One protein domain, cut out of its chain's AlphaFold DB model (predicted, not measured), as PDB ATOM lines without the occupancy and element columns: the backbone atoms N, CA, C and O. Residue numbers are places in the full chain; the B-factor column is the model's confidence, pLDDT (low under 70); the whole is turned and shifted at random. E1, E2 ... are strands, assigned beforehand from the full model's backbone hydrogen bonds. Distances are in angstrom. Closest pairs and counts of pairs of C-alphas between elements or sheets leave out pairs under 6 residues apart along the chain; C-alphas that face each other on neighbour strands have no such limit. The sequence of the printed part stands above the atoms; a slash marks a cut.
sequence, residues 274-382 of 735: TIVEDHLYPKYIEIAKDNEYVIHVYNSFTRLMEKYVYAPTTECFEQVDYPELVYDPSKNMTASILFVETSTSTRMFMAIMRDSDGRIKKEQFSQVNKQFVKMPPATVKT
ATOM      1  N   THR A 274      40.339  68.351 118.688       90.12
ATOM      2  CA  THR A 274      41.554  69.117 118.433       90.12
ATOM      3  C   THR A 274      42.620  68.730 119.446       90.12
ATOM      4  O   THR A 274      42.338  68.122 120.480       90.12
ATOM      5  N   ILE A 275      43.867  69.086 119.153       93.00
ATOM      6  CA  ILE A 275      44.967  68.864 120.084       93.00
ATOM      7  C   ILE A 275      44.794  69.817 121.276       93.00
ATOM      8  O   ILE A 275      44.609  71.022 121.107       93.00
ATOM      9  N   VAL A 276      44.805  69.250 122.480       94.88
ATOM     10  CA  VAL A 276      44.693  69.955 123.761       94.88
ATOM     11  C   VAL A 276      45.902  69.617 124.627       94.88
ATOM     12  O   VAL A 276      46.639  68.679 124.322       94.88
ATOM     13  N   GLU A 277      46.102  70.358 125.715       96.56
ATOM     14  CA  GLU A 277      47.225  70.157 126.644       96.56
ATOM     15  C   GLU A 277      47.321  68.721 127.177       96.56
ATOM     16  O   GLU A 277      48.412  68.165 127.254       96.56
ATOM     17  N   ASP A 278      46.188  68.062 127.416       94.88
ATOM     18  CA  ASP A 278      46.136  66.669 127.874       94.88
ATOM     19  C   ASP A 278      46.773  65.659 126.898       94.88
ATOM     20  O   ASP A 278      47.077  64.526 127.277       94.88
ATOM     21  N   HIS A 279      46.987  66.041 125.636       95.00
ATOM     22  CA  HIS A 279      47.687  65.210 124.655       95.00
ATOM     23  C   HIS A 279      49.211  65.386 124.687       95.00
ATOM     24  O   HIS A 279      49.930  64.622 124.041       95.00
ATOM     25  N   LEU A 280      49.724  66.383 125.406       97.81
ATOM     26  CA  LEU A 280      51.122  66.790 125.367       97.81
ATOM     27  C   LEU A 280      51.904  66.167 126.529       97.81
ATOM     28  O   LEU A 280      51.680  66.499 127.688       97.81
ATOM     29  N   TYR A 281      52.868  65.298 126.217       98.06
ATOM     30  CA  TYR A 281      53.762  64.655 127.186       98.06
ATOM     31  C   TYR A 281      55.178  65.243 127.079       98.06
ATOM     32  O   TYR A 281      55.992  64.752 126.283       98.06
ATOM     33  N   PRO A 282      55.504  66.296 127.847       98.38
ATOM     34  CA  PRO A 282      56.787  66.978 127.738       98.38
ATOM     35  C   PRO A 282      57.942  66.073 128.177       98.38
ATOM     36  O   PRO A 282      57.866  65.364 129.186       98.38
ATOM     37  N   LYS A 283      59.048  66.116 127.434       98.31
ATOM     38  CA  LYS A 283      60.249  65.289 127.629       98.31
ATOM     39  C   LYS A 283      61.400  66.062 128.255       98.31
ATOM     40  O   LYS A 283      61.964  65.601 129.249       98.31
ATOM     41  N   TYR A 284      61.702  67.239 127.732       98.31
ATOM     42  CA  TYR A 284      62.669  68.175 128.301       98.31
ATOM     43  C   TYR A 284      62.531  69.540 127.618       98.31
ATOM     44  O   TYR A 284      61.693  69.720 126.731       98.31
ATOM     45  N   ILE A 285      63.341  70.493 128.066       98.19
ATOM     46  CA  ILE A 285      63.370  71.872 127.592       98.19
ATOM     47  C   ILE A 285      64.769  72.242 127.102       98.19
ATOM     48  O   ILE A 285      65.767  71.832 127.694       98.19
ATOM     49  N   GLU A 286      64.834  73.028 126.034       97.94
ATOM     50  CA  GLU A 286      66.052  73.641 125.511       97.94
ATOM     51  C   GLU A 286      65.837  75.139 125.307       97.94
ATOM     52  O   GLU A 286      64.708  75.604 125.167       97.94
ATOM     53  N   ILE A 287      66.932  75.894 125.316       97.56
ATOM     54  CA  ILE A 287      66.911  77.322 125.008       97.56
ATOM     55  C   ILE A 287      67.381  77.472 123.562       97.56
ATOM     56  O   ILE A 287      68.503  77.072 123.237       97.56
ATOM     57  N   ALA A 288      66.519  78.010 122.705       97.44
ATOM     58  CA  ALA A 288      66.838  78.302 121.313       97.44
ATOM     59  C   ALA A 288      67.770  79.527 121.191       97.44
ATOM     60  O   ALA A 288      68.069  80.219 122.167       97.44
ATOM     61  N   LYS A 289      68.284  79.799 119.983       95.56
ATOM     62  CA  LYS A 289      69.265  80.884 119.744       95.56
ATOM     63  C   LYS A 289      68.715  82.286 120.031       95.56
ATOM     64  O   LYS A 289      69.479  83.194 120.351       95.56
ATOM     65  N   ASP A 290      67.406  82.452 119.921       95.44
ATOM     66  CA  ASP A 290      66.641  83.656 120.260       95.44
ATOM     67  C   ASP A 290      66.365  83.801 121.773       95.44
ATOM     68  O   ASP A 290      65.861  84.835 122.213       95.44
ATOM     69  N   ASN A 291      66.811  82.838 122.586       95.06
ATOM     70  CA  ASN A 291      66.509  82.660 124.010       95.06
ATOM     71  C   ASN A 291      65.063  82.252 124.319       95.06
ATOM     72  O   ASN A 291      64.638  82.403 125.467       95.06
ATOM     73  N   GLU A 292      64.328  81.721 123.345       96.06
ATOM     74  CA  GLU A 292      63.025  81.119 123.611       96.06
ATOM     75  C   GLU A 292      63.172  79.741 124.261       96.06
ATOM     76  O   GLU A 292      64.105  78.974 123.998       96.06
ATOM     77  N   TYR A 293      62.229  79.432 125.147       97.12
ATOM     78  CA  TYR A 293      62.158  78.166 125.866       97.12
ATOM     79  C   TYR A 293      61.364  77.145 125.047       97.12
ATOM     80  O   TYR A 293      60.132  77.143 125.052       97.12
ATOM     81  N   VAL A 294      62.074  76.249 124.363       98.25
ATOM     82  CA  VAL A 294      61.479  75.230 123.493       98.25
ATOM     83  C   VAL A 294      61.294  73.927 124.259       98.25
ATOM     84  O   VAL A 294      62.245  73.314 124.747       98.25
ATOM     85  N   ILE A 295      60.048  73.474 124.344       98.50
ATOM     86  CA  ILE A 295      59.655  72.231 125.000       98.50
ATOM     87  C   ILE A 295      59.584  71.129 123.943       98.50
ATOM     88  O   ILE A 295      58.784  71.207 123.008       98.50
ATOM     89  N   HIS A 296      60.370  70.066 124.115       98.62
ATOM     90  CA  HIS A 296      60.226  68.840 123.326       98.62
ATOM     91  C   HIS A 296      59.110  67.992 123.925       98.62
ATOM     92  O   HIS A 296      59.170  67.605 125.095       98.62
ATOM     93  N   VAL A 297      58.085  67.692 123.137       98.50
ATOM     94  CA  VAL A 297      56.834  67.089 123.605       98.50
ATOM     95  C   VAL A 297      56.491  65.873 122.758       98.50
ATOM     96  O   VAL A 297      56.465  65.947 121.536       98.50
ATOM     97  N   TYR A 298      56.180  64.748 123.400       98.25
ATOM     98  CA  TYR A 298      55.502  63.652 122.713       98.25
ATOM     99  C   TYR A 298      54.005  63.944 122.675       98.25
ATOM    100  O   TYR A 298      53.364  64.013 123.724       98.25
ATOM    101  N   ASN A 299      53.444  64.109 121.485       96.94
ATOM    102  CA  ASN A 299      52.017  64.325 121.316       96.94
ATOM    103  C   ASN A 299      51.313  62.972 121.147       96.94
ATOM    104  O   ASN A 299      51.525  62.254 120.169       96.94
ATOM    105  N   SER A 300      50.477  62.594 122.113       93.81
ATOM    106  CA  SER A 300      49.784  61.301 122.105       93.81
ATOM    107  C   SER A 300      48.707  61.193 121.024       93.81
ATOM    108  O   SER A 300      48.350  60.076 120.643       93.81
ATOM    109  N   PHE A 301      48.224  62.325 120.508       91.31
ATOM    110  CA  PHE A 301      47.206  62.399 119.468       91.31
ATOM    111  C   PHE A 301      47.813  62.204 118.070       91.31
ATOM    112  O   PHE A 301      47.360  61.346 117.308       91.31
ATOM    113  N   THR A 302      48.887  62.938 117.757       92.81
ATOM    114  CA  THR A 302      49.602  62.844 116.466       92.81
ATOM    115  C   THR A 302      50.645  61.730 116.443       92.81
ATOM    116  O   THR A 302      51.082  61.324 115.371       92.81
ATOM    117  N   ARG A 303      51.031  61.207 117.615       92.94
ATOM    118  CA  ARG A 303      52.103  60.217 117.818       92.94
ATOM    119  C   ARG A 303      53.491  60.710 117.398       92.94
ATOM    120  O   ARG A 303      54.392  59.891 117.216       92.94
ATOM    121  N   LEU A 304      53.679  62.022 117.281       95.88
ATOM    122  CA  LEU A 304      54.943  62.642 116.897       95.88
ATOM    123  C   LEU A 304      55.677  63.242 118.099       95.88
ATOM    124  O   LEU A 304      55.076  63.607 119.111       95.88
ATOM    125  N   MET A 305      56.999  63.354 117.958       97.81
ATOM    126  CA  MET A 305      57.796  64.267 118.771       97.81
ATOM    127  C   MET A 305      57.716  65.659 118.147       97.81
ATOM    128  O   MET A 305      58.164  65.872 117.022       97.81
ATOM    129  N   GLU A 306      57.121  66.585 118.881       98.00
ATOM    130  CA  GLU A 306      56.817  67.950 118.466       98.00
ATOM    131  C   GLU A 306      57.535  68.954 119.377       98.00
ATOM    132  O   GLU A 306      58.023  68.605 120.457       98.00
ATOM    133  N   LYS A 307      57.613  70.209 118.932       98.12
ATOM    134  CA  LYS A 307      58.247  71.309 119.659       98.12
ATOM    135  C   LYS A 307      57.227  72.408 119.899       98.12
ATOM    136  O   LYS A 307      56.495  72.777 118.982       98.12
ATOM    137  N   TYR A 308      57.191  72.901 121.129       98.44
ATOM    138  CA  TYR A 308      56.256  73.932 121.556       98.44
ATOM    139  C   TYR A 308      56.976  75.028 122.327       98.44
ATOM    140  O   TYR A 308      57.864  74.737 123.127       98.44
ATOM    141  N   VAL A 309      56.540  76.267 122.135       97.62
ATOM    142  CA  VAL A 309      56.814  77.384 123.047       97.62
ATOM    143  C   VAL A 309      55.536  77.725 123.793       97.62
ATOM    144  O   VAL A 309      54.427  77.467 123.319       97.62
ATOM    145  N   TYR A 310      55.674  78.279 124.990       96.75
ATOM    146  CA  TYR A 310      54.535  78.847 125.690       96.75
ATOM    147  C   TYR A 310      54.445  80.334 125.361       96.75
ATOM    148  O   TYR A 310      55.396  81.062 125.614       96.75
ATOM    149  N   ALA A 311      53.312  80.783 124.825       94.44
ATOM    150  CA  ALA A 311      53.084  82.182 124.495       94.44
ATOM    151  C   ALA A 311      52.358  82.889 125.659       94.44
ATOM    152  O   ALA A 311      51.162  82.664 125.874       94.44
ATOM    153  N   PRO A 312      53.023  83.783 126.424       90.75
ATOM    154  CA  PRO A 312      52.415  84.402 127.606       90.75
ATOM    155  C   PRO A 312      51.275  85.376 127.293       90.75
ATOM    156  O   PRO A 312      50.550  85.782 128.196       90.75
ATOM    157  N   THR A 313      51.151  85.804 126.036       89.75
ATOM    158  CA  THR A 313      50.116  86.727 125.556       89.75
ATOM    159  C   THR A 313      48.790  86.027 125.289       89.75
ATOM    160  O   THR A 313      47.742  86.575 125.616       89.75
ATOM    161  N   THR A 314      48.840  84.840 124.688       91.25
ATOM    162  CA  THR A 314      47.682  83.999 124.348       91.25
ATOM    163  C   THR A 314      47.394  82.951 125.423       91.25
ATOM    164  O   THR A 314      46.361  82.290 125.374       91.25
ATOM    165  N   GLU A 315      48.302  82.807 126.392       92.31
ATOM    166  CA  GLU A 315      48.271  81.802 127.454       92.31
ATOM    167  C   GLU A 315      48.143  80.365 126.923       92.31
ATOM    168  O   GLU A 315      47.641  79.471 127.610       92.31
ATOM    169  N   CYS A 316      48.623  80.110 125.702       95.31
ATOM    170  CA  CYS A 316      48.579  78.804 125.053       95.31
ATOM    171  C   CYS A 316      49.970  78.309 124.649       95.31
ATOM    172  O   CYS A 316      50.947  79.057 124.616       95.31
ATOM    173  N   PHE A 317      50.054  77.015 124.342       97.75
ATOM    174  CA  PHE A 317      51.236  76.442 123.708       97.75
ATOM    175  C   PHE A 317      51.121  76.595 122.195       97.75
ATOM    176  O   PHE A 317      50.098  76.225 121.614       97.75
ATOM    177  N   GLU A 318      52.172  77.118 121.577       97.62
ATOM    178  CA  GLU A 318      52.273  77.326 120.136       97.62
ATOM    179  C   GLU A 318      53.338  76.387 119.577       97.62
ATOM    180  O   GLU A 318      54.447  76.288 120.108       97.62
ATOM    181  N   GLN A 319      52.973  75.625 118.551       97.88
ATOM    182  CA  GLN A 319      53.885  74.711 117.883       97.88
ATOM    183  C   GLN A 319      54.889  75.513 117.053       97.88
ATOM    184  O   GLN A 319      54.504  76.411 116.307       97.88
ATOM    185  N   VAL A 320      56.169  75.169 117.173       97.12
ATOM    186  CA  VAL A 320      57.286  75.886 116.542       97.12
ATOM    187  C   VAL A 320      58.205  74.931 115.793       97.12
ATOM    188  O   VAL A 320      58.309  73.750 116.146       97.12
ATOM    189  N   ASP A 321      58.895  75.435 114.768       96.00
ATOM    190  CA  ASP A 321      59.911  74.676 114.040       96.00
ATOM    191  C   ASP A 321      61.299  75.268 114.288       96.00
ATOM    192  O   ASP A 321      61.648  76.319 113.769       96.00
ATOM    193  N   TYR A 322      62.090  74.566 115.098       96.06
ATOM    194  CA  TYR A 322      63.510  74.854 115.313       96.06
ATOM    195  C   TYR A 322      64.329  73.678 114.776       96.06
ATOM    196  O   TYR A 322      64.598  72.746 115.544       96.06
ATOM    197  N   PRO A 323      64.643  73.607 113.471       94.38
ATOM    198  CA  PRO A 323      65.234  72.420 112.845       94.38
ATOM    199  C   PRO A 323      66.575  72.000 113.466       94.38
ATOM    200  O   PRO A 323      66.924  70.821 113.437       94.38
ATOM    201  N   GLU A 324      67.301  72.930 114.087       96.12
ATOM    202  CA  GLU A 324      68.539  72.680 114.823       96.12
ATOM    203  C   GLU A 324      68.334  71.949 116.160       96.12
ATOM    204  O   GLU A 324      69.263  71.318 116.664       96.12
ATOM    205  N   LEU A 325      67.127  72.007 116.732       97.38
ATOM    206  CA  LEU A 325      66.770  71.332 117.978       97.38
ATOM    207  C   LEU A 325      66.148  69.968 117.664       97.38
ATOM    208  O   LEU A 325      64.932  69.830 117.484       97.38
ATOM    209  N   VAL A 326      66.988  68.940 117.566       97.50
ATOM    210  CA  VAL A 326      66.561  67.550 117.343       97.50
ATOM    211  C   VAL A 326      66.286  66.872 118.684       97.50
ATOM    212  O   VAL A 326      67.034  67.052 119.643       97.50
ATOM    213  N   TYR A 327      65.213  66.081 118.751       98.12
ATOM    214  CA  TYR A 327      64.887  65.317 119.951       98.12
ATOM    215  C   TYR A 327      66.005  64.323 120.308       98.12
ATOM    216  O   TYR A 327      66.388  63.483 119.494       98.12
ATOM    217  N   ASP A 328      66.473  64.393 121.551       98.19
ATOM    218  CA  ASP A 328      67.515  63.561 122.136       98.19
ATOM    219  C   ASP A 328      66.972  62.862 123.399       98.19
ATOM    220  O   ASP A 328      66.823  63.493 124.451       98.19
ATOM    221  N   PRO A 329      66.694  61.545 123.338       97.88
ATOM    222  CA  PRO A 329      66.195  60.786 124.480       97.88
ATOM    223  C   PRO A 329      67.098  60.830 125.720       97.88
ATOM    224  O   PRO A 329      66.604  60.598 126.825       97.88
ATOM    225  N   SER A 330      68.399  61.112 125.569       98.00
ATOM    226  CA  SER A 330      69.338  61.191 126.696       98.00
ATOM    227  C   SER A 330      69.098  62.414 127.587       98.00
ATOM    228  O   SER A 330      69.473  62.406 128.759       98.00
ATOM    229  N   LYS A 331      68.410  63.434 127.063       97.94
ATOM    230  CA  LYS A 331      68.038  64.655 127.790       97.94
ATOM    231  C   LYS A 331      66.707  64.534 128.525       97.94
ATOM    232  O   LYS A 331      66.296  65.488 129.179       97.94
ATOM    233  N   ASN A 332      66.022  63.391 128.428       97.81
ATOM    234  CA  ASN A 332      64.730  63.184 129.072       97.81
ATOM    235  C   ASN A 332      64.807  63.485 130.573       97.81
ATOM    236  O   ASN A 332      65.494  62.813 131.338       97.81
ATOM    237  N   MET A 333      64.059  64.501 130.994       95.50
ATOM    238  CA  MET A 333      64.000  64.922 132.386       95.50
ATOM    239  C   MET A 333      62.891  64.163 133.106       95.50
ATOM    240  O   MET A 333      61.799  64.013 132.564       95.50
ATOM    241  N   THR A 334      63.119  63.776 134.360       94.81
ATOM    242  CA  THR A 334      62.082  63.220 135.251       94.81
ATOM    243  C   THR A 334      61.475  64.262 136.193       94.81
ATOM    244  O   THR A 334      60.447  64.000 136.809       94.81
ATOM    245  N   ALA A 335      62.079  65.452 136.295       95.50
ATOM    246  CA  ALA A 335      61.606  66.526 137.165       95.50
ATOM    247  C   ALA A 335      60.165  66.942 136.826       95.50
ATOM    248  O   ALA A 335      59.825  67.118 135.658       95.50
ATOM    249  N   SER A 336      59.312  67.134 137.834       96.25
ATOM    250  CA  SER A 336      57.935  67.574 137.587       96.25
ATOM    251  C   SER A 336      57.895  68.999 137.041       96.25
ATOM    252  O   SER A 336      57.133  69.268 136.127       96.25
ATOM    253  N   ILE A 337      58.731  69.908 137.547       97.06
ATOM    254  CA  ILE A 337      58.807  71.291 137.055       97.06
ATOM    255  C   ILE A 337      59.739  71.346 135.847       97.06
ATOM    256  O   ILE A 337      60.887  70.915 135.950       97.06
ATOM    257  N   LEU A 338      59.254  71.881 134.725       96.38
ATOM    258  CA  LEU A 338      60.072  72.092 133.530       96.38
ATOM    259  C   LEU A 338      60.779  73.442 133.620       96.38
ATOM    260  O   LEU A 338      62.003  73.505 133.578       96.38
ATOM    261  N   PHE A 339      60.006  74.514 133.795       96.56
ATOM    262  CA  PHE A 339      60.523  75.860 134.016       96.56
ATOM    263  C   PHE A 339      59.484  76.751 134.699       96.56
ATOM    264  O   PHE A 339      58.293  76.434 134.759       96.56
ATOM    265  N   VAL A 340      59.966  77.872 135.234       95.75
ATOM    266  CA  VAL A 340      59.144  78.925 135.829       95.75
ATOM    267  C   VAL A 340      59.436  80.215 135.085       95.75
ATOM    268  O   VAL A 340      60.587  80.644 135.010       95.75
ATOM    269  N   GLU A 341      58.394  80.843 134.562       93.19
ATOM    270  CA  GLU A 341      58.486  82.101 133.835       93.19
ATOM    271  C   GLU A 341      57.751  83.207 134.594       93.19
ATOM    272  O   GLU A 341      56.746  82.979 135.271       93.19
ATOM    273  N   THR A 342      58.268  84.431 134.510       91.38
ATOM    274  CA  THR A 342      57.567  85.610 135.024       91.38
ATOM    275  C   THR A 342      56.849  86.280 133.865       91.38
ATOM    276  O   THR A 342      57.500  86.867 133.001       91.38
ATOM    277  N   SER A 343      55.516  86.229 133.855       84.44
ATOM    278  CA  SER A 343      54.735  86.915 132.827       84.44
ATOM    279  C   SER A 343      55.007  88.418 132.892       84.44
ATOM    280  O   SER A 343      54.858  89.056 133.939       84.44
ATOM    281  N   THR A 344      55.432  89.006 131.775       82.81
ATOM    282  CA  THR A 344      55.785  90.432 131.719       82.81
ATOM    283  C   THR A 344      54.563  91.342 131.842       82.81
ATOM    284  O   THR A 344      54.679  92.445 132.383       82.81
ATOM    285  N   SER A 345      53.399  90.884 131.372       81.81
ATOM    286  CA  SER A 345      52.141  91.633 131.400       81.81
ATOM    287  C   SER A 345      51.533  91.662 132.801       81.81
ATOM    288  O   SER A 345      51.150  92.729 133.277       81.81
ATOM    289  N   THR A 346      51.496  90.520 133.493       82.94
ATOM    290  CA  THR A 346      50.834  90.395 134.802       82.94
ATOM    291  C   THR A 346      51.795  90.468 135.987       82.94
ATOM    292  O   THR A 346      51.353  90.625 137.125       82.94
ATOM    293  N   ARG A 347      53.113  90.366 135.749       86.88
ATOM    294  CA  ARG A 347      54.155  90.187 136.782       86.88
ATOM    295  C   ARG A 347      53.886  88.998 137.711       86.88
ATOM    296  O   ARG A 347      54.362  88.980 138.847       86.88
ATOM    297  N   MET A 348      53.107  88.022 137.252       90.25
ATOM    298  CA  MET A 348      52.846  86.794 137.992       90.25
ATOM    299  C   MET A 348      53.836  85.711 137.575       90.25
ATOM    300  O   MET A 348      54.234  85.627 136.411       90.25
ATOM    301  N   PHE A 349      54.231  84.886 138.542       94.69
ATOM    302  CA  PHE A 349      55.015  83.688 138.274       94.69
ATOM    303  C   PHE A 349      54.100  82.595 137.752       94.69
ATOM    304  O   PHE A 349      53.011  82.377 138.285       94.69
ATOM    305  N   MET A 350      54.568  81.892 136.739       95.56
ATOM    306  CA  MET A 350      53.870  80.787 136.119       95.56
ATOM    307  C   MET A 350      54.825  79.607 136.038       95.56
ATOM    308  O   MET A 350      55.966  79.749 135.602       95.56
ATOM    309  N   ALA A 351      54.361  78.451 136.485       97.19
ATOM    310  CA  ALA A 351      55.093  77.202 136.430       97.19
ATOM    311  C   ALA A 351      54.518  76.331 135.312       97.19
ATOM    312  O   ALA A 351      53.325  76.019 135.311       97.19
ATOM    313  N   ILE A 352      55.381  75.918 134.386       97.81
ATOM    314  CA  ILE A 352      55.072  74.898 133.386       97.81
ATOM    315  C   ILE A 352      55.688  73.590 133.873       97.81
ATOM    316  O   ILE A 352      56.883  73.509 134.176       97.81
ATOM    317  N   MET A 353      54.861  72.561 134.015       97.44
ATOM    318  CA  MET A 353      55.235  71.343 134.725       97.44
ATOM    319  C   MET A 353      54.472  70.123 134.201       97.44
ATOM    320  O   MET A 353      53.619  70.231 133.326       97.44
ATOM    321  N   ARG A 354      54.808  68.949 134.729       97.88
ATOM    322  CA  ARG A 354      54.134  67.675 134.492       97.88
ATOM    323  C   ARG A 354      53.101  67.412 135.572       97.88
ATOM    324  O   ARG A 354      53.365  67.662 136.752       97.88
ATOM    325  N   ASP A 355      51.948  66.898 135.179       96.62
ATOM    326  CA  ASP A 355      51.000  66.296 136.109       96.62
ATOM    327  C   ASP A 355      51.427  64.877 136.524       96.62
ATOM    328  O   ASP A 355      52.518  64.407 136.186       96.62
ATOM    329  N   SER A 356      50.587  64.211 137.318       95.88
ATOM    330  CA  SER A 356      50.827  62.842 137.789       95.88
ATOM    331  C   SER A 356      50.881  61.812 136.659       95.88
ATOM    332  O   SER A 356      51.532  60.784 136.822       95.88
ATOM    333  N   ASP A 357      50.247  62.101 135.522       95.56
ATOM    334  CA  ASP A 357      50.208  61.235 134.343       95.56
ATOM    335  C   ASP A 357      51.341  61.560 133.354       95.56
ATOM    336  O   ASP A 357      51.478  60.926 132.305       95.56
ATOM    337  N   GLY A 358      52.178  62.551 133.680       96.81
ATOM    338  CA  GLY A 358      53.268  63.027 132.838       96.81
ATOM    339  C   GLY A 358      52.827  63.940 131.693       96.81
ATOM    340  O   GLY A 358      53.641  64.203 130.804       96.81
ATOM    341  N   ARG A 359      51.578  64.418 131.695       97.19
ATOM    342  CA  ARG A 359      51.056  65.406 130.740       97.19
ATOM    343  C   ARG A 359      51.463  66.810 131.159       97.19
ATOM    344  O   ARG A 359      51.797  67.055 132.319       97.19
ATOM    345  N   ILE A 360      51.459  67.744 130.216       97.56
ATOM    346  CA  ILE A 360      51.760  69.139 130.515       97.56
ATOM    347  C   ILE A 360      50.634  69.751 131.357       97.56
ATOM    348  O   ILE A 360      49.454  69.545 131.092       97.56
ATOM    349  N   LYS A 361      51.000  70.525 132.376       96.44
ATOM    350  CA  LYS A 361      50.078  71.365 133.138       96.44
ATOM    351  C   LYS A 361      50.720  72.716 133.434       96.44
ATOM    352  O   LYS A 361      51.947  72.842 133.512       96.44
ATOM    353  N   LYS A 362      49.865  73.713 133.642       96.62
ATOM    354  CA  LYS A 362      50.254  75.089 133.952       96.62
ATOM    355  C   LYS A 362      49.673  75.511 135.291       96.62
ATOM    356  O   LYS A 362      48.496  75.271 135.569       96.62
ATOM    357  N   GLU A 363      50.484  76.165 136.107       97.19
ATOM    358  CA  GLU A 363      50.042  76.753 137.368       97.19
ATOM    359  C   GLU A 363      50.509  78.204 137.467       97.19
ATOM    360  O   GLU A 363      51.636  78.531 137.103       97.19
ATOM    361  N   GLN A 364      49.657  79.080 137.989       96.69
ATOM    362  CA  GLN A 364      49.967  80.491 138.200       96.69
ATOM    363  C   GLN A 364      50.029  80.790 139.696       96.69
ATOM    364  O   GLN A 364      49.178  80.352 140.470       96.69
ATOM    365  N   PHE A 365      51.033  81.548 140.123       96.31
ATOM    366  CA  PHE A 365      51.159  81.953 141.515       96.31
ATOM    367  C   PHE A 365      50.098  83.002 141.872       96.31
ATOM    368  O   PHE A 365      50.169  84.157 141.445       96.31
ATOM    369  N   SER A 366      49.136  82.614 142.708       95.69
ATOM    370  CA  SER A 366      48.127  83.521 143.244       95.69
ATOM    371  C   SER A 366      48.699  84.305 144.420       95.69
ATOM    372  O   SER A 366      48.973  83.759 145.490       95.69
ATOM    373  N   GLN A 367      48.824  85.623 144.254       93.81
ATOM    374  CA  GLN A 367      49.259  86.503 145.342       93.81
ATOM    375  C   GLN A 367      48.262  86.555 146.505       93.81
ATOM    376  O   GLN A 367      48.677  86.865 147.625       93.81
ATOM    377  N   VAL A 368      46.982  86.277 146.238       95.00
ATOM    378  CA  VAL A 368      45.907  86.260 147.237       95.00
ATOM    379  C   VAL A 368      46.040  85.019 148.109       95.00
ATOM    380  O   VAL A 368      46.125  85.130 149.327       95.00
ATOM    381  N   ASN A 369      46.159  83.851 147.478       95.50
ATOM    382  CA  ASN A 369      46.198  82.569 148.184       95.50
ATOM    383  C   ASN A 369      47.616  82.170 148.626       95.50
ATOM    384  O   ASN A 369      47.777  81.162 149.302       95.50
ATOM    385  N   LYS A 370      48.646  82.932 148.223       95.88
ATOM    386  CA  LYS A 370      50.076  82.643 148.459       95.88
ATOM    387  C   LYS A 370      50.494  81.235 148.014       95.88
ATOM    388  O   LYS A 370      51.395  80.641 148.598       95.88
ATOM    389  N   GLN A 371      49.864  80.725 146.959       97.12
ATOM    390  CA  GLN A 371      50.111  79.390 146.420       97.12
ATOM    391  C   GLN A 371      49.955  79.374 144.898       97.12
ATOM    392  O   GLN A 371      49.308  80.252 144.319       97.12
ATOM    393  N   PHE A 372      50.530  78.359 144.260       96.88
ATOM    394  CA  PHE A 372      50.271  78.067 142.855       96.88
ATOM    395  C   PHE A 372      48.856  77.507 142.685       96.88
ATOM    396  O   PHE A 372      48.403  76.668 143.462       96.88
ATOM    397  N   VAL A 373      48.136  78.027 141.695       96.81
ATOM    398  CA  VAL A 373      46.771  77.628 141.352       96.81
ATOM    399  C   VAL A 373      46.786  77.082 139.930       96.81
ATOM    400  O   VAL A 373      47.355  77.704 139.032       96.81
ATOM    401  N   LYS A 374      46.165  75.914 139.729       96.31
ATOM    402  CA  LYS A 374      46.036  75.282 138.412       96.31
ATOM    403  C   LYS A 374      45.309  76.221 137.450       96.31
ATOM    404  O   LYS A 374      44.214  76.689 137.757       96.31
ATOM    405  N   MET A 375      45.919  76.474 136.296       94.88
ATOM    406  CA  MET A 375      45.266  77.207 135.216       94.88
ATOM    407  C   MET A 375      44.300  76.282 134.464       94.88
ATOM    408  O   MET A 375      44.554  75.074 134.377       94.88
ATOM    409  N   PRO A 376      43.187  76.814 133.934       93.12
ATOM    410  CA  PRO A 376      42.323  76.035 133.060       93.12
ATOM    411  C   PRO A 376      43.111  75.561 131.822       93.12
ATOM    412  O   PRO A 376      43.968  76.305 131.337       93.12
ATOM    413  N   PRO A 377      42.839  74.350 131.303       90.44
ATOM    414  CA  PRO A 377      43.443  73.890 130.056       90.44
ATOM    415  C   PRO A 377      43.109  74.847 128.907       90.44
ATOM    416  O   PRO A 377      41.942  75.203 128.724       90.44
ATOM    417  N   ALA A 378      44.112  75.239 128.123       91.00
ATOM    418  CA  ALA A 378      43.921  76.021 126.908       91.00
ATOM    419  C   ALA A 378      44.012  75.128 125.660       91.00
ATOM    420  O   ALA A 378      44.569  74.026 125.673       91.00
ATOM    421  N   THR A 379      43.458  75.611 124.550       90.19
ATOM    422  CA  THR A 379      43.661  74.986 123.238       90.19
ATOM    423  C   THR A 379      45.095  75.199 122.774       90.19
ATOM    424  O   THR A 379      45.647  76.286 122.931       90.19
ATOM    425  N   VAL A 380      45.690  74.174 122.172       96.62
ATOM    426  CA  VAL A 380      47.058  74.227 121.649       96.62
ATOM    427  C   VAL A 380      47.026  74.737 120.207       96.62
ATOM    428  O   VAL A 380      46.248  74.234 119.392       96.62
ATOM    429  N   LYS A 381      47.879  75.708 119.871       96.62
ATOM    430  CA  LYS A 381      48.026  76.213 118.501       96.62
ATOM    431  C   LYS A 381      49.045  75.377 117.741       96.62
ATOM    432  O   LYS A 381      50.248  75.588 117.852       96.62
ATOM    433  N   THR A 382      48.563  74.401 116.985       96.44
ATOM    434  CA  THR A 382      49.408  73.596 116.093       96.44
ATOM    435  C   THR A 382      49.620  74.288 114.755       96.44
ATOM    436  O   THR A 382      48.880  75.211 114.423       96.44
TER     437      THR A 382
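What this domain is: This is residues 274 to 382 of the 735 residues of an uncharacterized protein of Caenorhabditis tropicalis (UniProt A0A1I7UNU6). Two strongly twisted four-stranded sheets, E1 E2 E3 E4 and E5 E6 E7 E8, make a sandwich, partly face to face, with E8 at the far edge of the second sheet. A long link, residues 320 to 336, joins them. The printed part has 109 residues with eight named strands, E1 to E8 in chain order, and no named helix; each sheet is antiparallel, in the order E1 E2 E3 E4 and E5 E6 E7 E8. The class is all strand, though only 49 residues are in named elements, under half. The whole is compact, with a radius of gyration of the C-alphas of 13.5 A and spans of 40 by 30 by 27 A.

Where its parts are: E1, residues 280 to 287, 19.0 A, begins at C-alpha 280 (51.122, 66.790, 125.367) and bends by 70 degrees at residue 283. E2 is residues 293 to 299, 17.8 A; E3, 305 to 311, 19.4 A; E4, 316 to 319. E5 is residues 337 to 342, E6 349 to 354, E7 360 to 366, 19.5 A, and E8 371 to 374, ending at C-alpha 374 (46.036, 75.282, 138.412).

How they stand to each other: Each sheet is a meander, each strand the antiparallel neighbour of the one before. N 283 and O 296 of E1 and E2 are 2.8 A apart, N 297 and O 306 of E2 and E3 2.8 A, and N 309 and O 318 of E3 and E4 2.9 A. In the other sheet, N 341 and O 350 are 2.9 A apart, N 351 and O 363 2.8 A, and N 364 and O 373 2.9 A. Between the sheets, the closest C-alphas of E1 and E7 are those of Leu 280 and Ile 360, 5.7 A. E4 and E8 are apart.

The domain as a whole: The farthest C-alphas, Pro 323 and Val 368, are 41.8 A apart. The printed part has no cut, and the link E4 to E5 is long. No printed residue is under 70 in pLDDT.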